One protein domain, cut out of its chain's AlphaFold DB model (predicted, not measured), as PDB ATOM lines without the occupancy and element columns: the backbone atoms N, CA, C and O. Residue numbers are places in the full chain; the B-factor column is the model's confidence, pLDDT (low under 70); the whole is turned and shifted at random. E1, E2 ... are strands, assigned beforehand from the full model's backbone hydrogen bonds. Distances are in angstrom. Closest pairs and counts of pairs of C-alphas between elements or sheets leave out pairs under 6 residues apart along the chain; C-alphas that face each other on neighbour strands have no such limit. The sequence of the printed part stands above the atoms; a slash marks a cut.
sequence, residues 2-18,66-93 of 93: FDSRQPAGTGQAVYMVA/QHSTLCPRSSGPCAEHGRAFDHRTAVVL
ATOM      1  N   PHE A   2     -36.237 -17.041 -46.683       69.62
ATOM      2  CA  PHE A   2     -35.002 -16.818 -47.433       69.62
ATOM      3  C   PHE A   2     -35.482 -16.454 -48.839       69.62
ATOM      4  O   PHE A   2     -36.212 -17.241 -49.438       69.62
ATOM      5  N   ASP A   3     -35.188 -15.245 -49.307       75.75
ATOM      6  CA  ASP A   3     -35.526 -14.809 -50.664       75.75
ATOM      7  C   ASP A   3     -34.223 -14.687 -51.448       75.75
ATOM      8  O   ASP A   3     -33.471 -13.728 -51.279       75.75
ATOM      9  N   SER A   4     -33.945 -15.684 -52.288       78.50
ATOM     10  CA  SER A   4     -32.730 -15.740 -53.107       78.50
ATOM     11  C   SER A   4     -32.682 -14.675 -54.204       78.50
ATOM     12  O   SER A   4     -31.673 -14.564 -54.894       78.50
ATOM     13  N   ARG A   5     -33.751 -13.886 -54.376       83.62
ATOM     14  CA  ARG A   5     -33.799 -12.766 -55.324       83.62
ATOM     15  C   ARG A   5     -33.257 -11.466 -54.731       83.62
ATOM     16  O   ARG A   5     -33.127 -10.485 -55.459       83.62
ATOM     17  N   GLN A   6     -32.972 -11.429 -53.427       86.75
ATOM     18  CA  GLN A   6     -32.377 -10.254 -52.799       86.75
ATOM     19  C   GLN A   6     -30.933 -10.060 -53.293       86.75
ATOM     20  O   GLN A   6     -30.182 -11.037 -53.355       86.75
ATOM     21  N   PRO A   7     -30.520  -8.822 -53.627       88.69
ATOM     22  CA  PRO A   7     -29.129  -8.531 -53.940       88.69
ATOM     23  C   PRO A   7     -28.169  -8.994 -52.836       88.69
ATOM     24  O   PRO A   7     -28.489  -9.008 -51.642       88.69
ATOM     25  N   ALA A   8     -26.951  -9.363 -53.232       85.19
ATOM     26  CA  ALA A   8     -25.925  -9.738 -52.270       85.19
ATOM     27  C   ALA A   8     -25.666  -8.583 -51.284       85.19
ATOM     28  O   ALA A   8     -25.489  -7.435 -51.689       85.19
ATOM     29  N   GLY A   9     -25.653  -8.893 -49.986       81.44
ATOM     30  CA  GLY A   9     -25.408  -7.915 -48.919       81.44
ATOM     31  C   GLY A   9     -26.625  -7.100 -48.466       81.44
ATOM     32  O   GLY A   9     -26.498  -6.346 -47.508       81.44
ATOM     33  N   THR A  10     -27.805  -7.262 -49.080       84.44
ATOM     34  CA  THR A  10     -29.029  -6.539 -48.667       84.44
ATOM     35  C   THR A  10     -29.987  -7.389 -47.836       84.44
ATOM     36  O   THR A  10     -31.062  -6.930 -47.452       84.44
ATOM     37  N   GLY A  11     -29.624  -8.645 -47.571       83.81
ATOM     38  CA  GLY A  11     -30.441  -9.561 -46.790       83.81
ATOM     39  C   GLY A  11     -30.588  -9.109 -45.337       83.81
ATOM     40  O   GLY A  11     -29.627  -8.682 -44.701       83.81
ATOM     41  N   GLN A  12     -31.791  -9.268 -44.791       85.00
ATOM     42  CA  GLN A  12     -32.051  -9.111 -43.364       85.00
ATOM     43  C   GLN A  12     -32.145 -10.493 -42.722       85.00
ATOM     44  O   GLN A  12     -33.010 -11.298 -43.069       85.00
ATOM     45  N   ALA A  13     -31.229 -10.778 -41.798       87.00
ATOM     46  CA  ALA A  13     -31.200 -12.046 -41.088       87.00
ATOM     47  C   ALA A  13     -31.984 -11.962 -39.775       87.00
ATOM     48  O   ALA A  13     -31.813 -11.025 -38.988       87.00
ATOM     49  N   VAL A  14     -32.789 -12.993 -39.520       91.56
ATOM     50  CA  VAL A  14     -33.368 -13.271 -38.206       91.56
ATOM     51  C   VAL A  14     -32.619 -14.455 -37.612       91.56
ATOM     52  O   VAL A  14     -32.459 -15.491 -38.255       91.56
ATOM     53  N   TYR A  15     -32.166 -14.298 -36.377       93.56
ATOM     54  CA  TYR A  15     -31.512 -15.338 -35.598       93.56
ATOM     55  C   TYR A  15     -32.438 -15.766 -34.471       93.56
ATOM     56  O   TYR A  15     -33.073 -14.920 -33.844       93.56
ATOM     57  N   MET A  16     -32.489 -17.063 -34.191       95.88
ATOM     58  CA  MET A  16     -33.369 -17.628 -33.174       95.88
ATOM     59  C   MET A  16     -32.605 -18.612 -32.293       95.88
ATOM     60  O   MET A  16     -31.781 -19.380 -32.789       95.88
ATOM     61  N   VAL A  17     -32.894 -18.589 -30.995       97.00
ATOM     62  CA  VAL A  17     -32.569 -19.674 -30.065       97.00
ATOM     63  C   VAL A  17     -33.824 -20.520 -29.935       97.00
ATOM     64  O   VAL A  17     -34.899 -19.990 -29.646       97.00
ATOM     65  N   ALA A  18     -33.704 -21.818 -30.186       97.31
ATOM     66  CA  ALA A  18     -34.836 -22.729 -30.191       97.31
ATOM     67  C   ALA A  18     -34.420 -24.135 -29.760       97.31
ATOM     68  O   ALA A  18     -33.266 -24.528 -29.931       97.31
ATOM     69  N   GLN A  66     -35.936 -17.265 -27.981       96.62
ATOM     70  CA  GLN A  66     -35.371 -15.938 -28.220       96.62
ATOM     71  C   GLN A  66     -35.230 -15.704 -29.714       96.62
ATOM     72  O   GLN A  66     -34.905 -16.622 -30.469       96.62
ATOM     73  N   HIS A  67     -35.414 -14.461 -30.138       95.62
ATOM     74  CA  HIS A  67     -35.168 -14.050 -31.509       95.62
ATOM     75  C   HIS A  67     -34.482 -12.685 -31.542       95.62
ATOM     76  O   HIS A  67     -34.631 -11.857 -30.643       95.62
ATOM     77  N   SER A  68     -33.648 -12.481 -32.553       96.12
ATOM     78  CA  SER A  68     -32.829 -11.284 -32.699       96.12
ATOM     79  C   SER A  68     -32.566 -10.978 -34.168       96.12
ATOM     80  O   SER A  68     -32.603 -11.871 -35.015       96.12
ATOM     81  N   THR A  69     -32.286  -9.718 -34.479       93.62
ATOM     82  CA  THR A  69     -31.910  -9.259 -35.825       93.62
ATOM     83  C   THR A  69     -30.553  -8.578 -35.779       93.62
ATOM     84  O   THR A  69     -30.107  -8.130 -34.724       93.62
ATOM     85  N   LEU A  70     -29.859  -8.529 -36.913       91.38
ATOM     86  CA  LEU A  70     -28.617  -7.768 -37.029       91.38
ATOM     87  C   LEU A  70     -28.927  -6.258 -36.970       91.38
ATOM     88  O   LEU A  70     -29.749  -5.800 -37.763       91.38
ATOM     89  N   CYS A  71     -28.280  -5.484 -36.077       90.44
ATOM     90  CA  CYS A  71     -28.394  -4.012 -36.115       90.44
ATOM     91  C   CYS A  71     -27.896  -3.525 -37.488       90.44
ATOM     92  O   CYS A  71     -26.758  -3.848 -37.845       90.44
ATOM     93  N   PRO A  72     -28.684  -2.735 -38.246       85.50
ATOM     94  CA  PRO A  72     -28.193  -2.101 -39.461       85.50
ATOM     95  C   PRO A  72     -26.972  -1.224 -39.164       85.50
ATOM     96  O   PRO A  72     -26.998  -0.384 -38.263       85.50
ATOM     97  N   ARG A  73     -25.894  -1.400 -39.932       83.56
ATOM     98  CA  ARG A  73     -24.663  -0.616 -39.787       83.56
ATOM     99  C   ARG A  73     -24.076  -0.308 -41.159       83.56
ATOM    100  O   ARG A  73     -23.864  -1.219 -41.950       83.56
ATOM    101  N   SER A  74     -23.824   0.970 -41.433       76.25
ATOM    102  CA  SER A  74     -23.211   1.443 -42.683       76.25
ATOM    103  C   SER A  74     -21.693   1.605 -42.540       76.25
ATOM    104  O   SER A  74     -20.929   0.960 -43.250       76.25
ATOM    105  N   SER A  75     -21.242   2.428 -41.589       80.50
ATOM    106  CA  SER A  75     -19.832   2.631 -41.229       80.50
ATOM    107  C   SER A  75     -19.725   3.279 -39.845       80.50
ATOM    108  O   SER A  75     -20.530   4.148 -39.522       80.50
ATOM    109  N   GLY A  76     -18.727   2.904 -39.040       84.25
ATOM    110  CA  GLY A  76     -18.592   3.393 -37.659       84.25
ATOM    111  C   GLY A  76     -19.480   2.635 -36.658       84.25
ATOM    112  O   GLY A  76     -19.942   1.530 -36.964       84.25
ATOM    113  N   PRO A  77     -19.664   3.145 -35.429       90.00
ATOM    114  CA  PRO A  77     -20.523   2.501 -34.437       90.00
ATOM    115  C   PRO A  77     -21.990   2.418 -34.898       90.00
ATOM    116  O   PRO A  77     -22.478   3.339 -35.545       90.00
ATOM    117  N   CYS A  78     -22.712   1.338 -34.567       91.19
ATOM    118  CA  CYS A  78     -24.172   1.272 -34.791       91.19
ATOM    119  C   CYS A  78     -24.839   2.425 -34.031       91.19
ATOM    120  O   CYS A  78     -24.599   2.580 -32.833       91.19
ATOM    121  N   ALA A  79     -25.659   3.211 -34.730       89.12
ATOM    122  CA  ALA A  79     -26.239   4.450 -34.213       89.12
ATOM    123  C   ALA A  79     -27.057   4.227 -32.931       89.12
ATOM    124  O   ALA A  79     -26.907   4.972 -31.971       89.12
ATOM    125  N   GLU A  80     -27.838   3.148 -32.896       89.50
ATOM    126  CA  GLU A  80     -28.737   2.840 -31.778       89.50
ATOM    127  C   GLU A  80     -28.001   2.398 -30.508       89.50
ATOM    128  O   GLU A  80     -28.451   2.645 -29.394       89.50
ATOM    129  N   HIS A  81     -26.856   1.722 -30.652       92.44
ATOM    130  CA  HIS A  81     -26.227   1.011 -29.532       92.44
ATOM    131  C   HIS A  81     -24.770   1.414 -29.271       92.44
ATOM    132  O   HIS A  81     -24.142   0.871 -28.364       92.44
ATOM    133  N   GLY A  82     -24.187   2.294 -30.089       92.19
ATOM    134  CA  GLY A  82     -22.806   2.769 -29.952       92.19
ATOM    135  C   GLY A  82     -21.726   1.690 -30.126       92.19
ATOM    136  O   GLY A  82     -20.560   1.922 -29.817       92.19
ATOM    137  N   ARG A  83     -22.078   0.494 -30.612       91.62
ATOM    138  CA  ARG A  83     -21.137  -0.630 -30.753       91.62
ATOM    139  C   ARG A  83     -20.343  -0.524 -32.048       91.62
ATOM    140  O   ARG A  83     -20.928  -0.441 -33.125       91.62
ATOM    141  N   ALA A  84     -19.017  -0.612 -31.947       92.62
ATOM    142  CA  ALA A  84     -18.088  -0.550 -33.083       92.62
ATOM    143  C   ALA A  84     -17.995  -1.855 -33.907       92.62
ATOM    144  O   ALA A  84     -17.153  -1.965 -34.797       92.62
ATOM    145  N   PHE A  85     -18.854  -2.835 -33.623       90.19
ATOM    146  CA  PHE A  85     -18.895  -4.141 -34.273       90.19
ATOM    147  C   PHE A  85     -20.339  -4.565 -34.565       90.19
ATOM    148  O   PHE A  85     -21.299  -4.077 -33.953       90.19
ATOM    149  N   ASP A  86     -20.471  -5.500 -35.499       90.56
ATOM    150  CA  ASP A  86     -21.748  -6.092 -35.871       90.56
ATOM    151  C   ASP A  86     -22.311  -6.885 -34.695       90.56
ATOM    152  O   ASP A  86     -21.658  -7.757 -34.122       90.56
ATOM    153  N   HIS A  87     -23.540  -6.578 -34.310       92.56
ATOM    154  CA  HIS A  87     -24.191  -7.224 -33.184       92.56
ATOM    155  C   HIS A  87     -25.663  -7.419 -33.481       92.56
ATOM    156  O   HIS A  87     -26.266  -6.740 -34.317       92.56
ATOM    157  N   ARG A  88     -26.239  -8.367 -32.754       94.56
ATOM    158  CA  ARG A  88     -27.661  -8.646 -32.814       94.56
ATOM    159  C   ARG A  88     -28.369  -7.862 -31.723       94.56
ATOM    160  O   ARG A  88     -27.825  -7.713 -30.629       94.56
ATOM    161  N   THR A  89     -29.570  -7.393 -32.021       94.12
ATOM    162  CA  THR A  89     -30.490  -6.854 -31.025       94.12
ATOM    163  C   THR A  89     -31.658  -7.810 -30.850       94.12
ATOM    164  O   THR A  89     -32.124  -8.410 -31.825       94.12
ATOM    165  N   ALA A  90     -32.083  -8.006 -29.604       94.31
ATOM    166  CA  ALA A  90     -33.253  -8.817 -29.312       94.31
ATOM    167  C   ALA A  90     -34.482  -8.147 -29.927       94.31
ATOM    168  O   ALA A  90     -34.664  -6.937 -29.808       94.31
ATOM    169  N   VAL A  91     -35.321  -8.941 -30.578       90.31
ATOM    170  CA  VAL A  91     -36.649  -8.485 -30.974       90.31
ATOM    171  C   VAL A  91     -37.588  -8.883 -29.842       90.31
ATOM    172  O   VAL A  91     -37.607 -10.039 -29.416       90.31
ATOM    173  N   VAL A  92     -38.292  -7.895 -29.299       83.88
ATOM    174  CA  VAL A  92     -39.272  -8.073 -28.225       83.88
ATOM    175  C   VAL A  92     -40.645  -7.838 -28.847       83.88
ATOM    176  O   VAL A  92     -40.811  -6.861 -29.580       83.88
ATOM    177  N   LEU A  93     -41.572  -8.772 -28.622       60.34
ATOM    178  CA  LEU A  93     -42.962  -8.686 -29.079       60.34
ATOM    179  C   LEU A  93     -43.797  -7.813 -28.139       60.34
ATOM    180  O   LEU A  93     -43.531  -7.867 -26.917       60.34
TER     181      LEU A  93
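What this domain is: This is residues 2 to 18 and 66 to 93 of the 93 residues of an uncharacterized protein of Solirubrobacterales bacterium (UniProt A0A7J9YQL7). With little regular structure, the printed part is a small sheet of three strands, E2 between E1 and E3, with two long loops at one end of it: residues 2 to 13, of which 4 to 10 stick out, and residues 71 to 87. The 45 printed residues hold E1, E2, E3 in chain order, antiparallel and all strand, with 13 residues in named elements. The whole is loose, radius of gyration of the C-alphas 12.0 A, spanning 30 by 27 by 15 A.

Where its parts are: E2, residues 66 to 70, is 13.8 A long. E1, residues 14 to 18, is 12.5 A long from C-alpha 14 at (-33.368, -13.271, -38.206). E3, residues 88 to 90, is 6.6 A long and ends at C-alpha 90, (-33.253, -8.817, -29.312).

How they stand to each other: Inner strand E2 is antiparallel to E1 at 158 degrees; N 15 and O 68 are within hydrogen-bond range at 2.8 A. E2 and E3 form a hairpin, antiparallel at 139 degrees, with N 89 and O 69 at 2.9 A.

The domain as a whole: C-alphas 5 and 82, the farthest apart, are 31.7 A apart. Residues 19 to 65 are not printed; C-alphas 18 and 66 are 7.1 A apart across the cut. The link E2 to E3 is long. Residues 2 and 93 have pLDDT under 70.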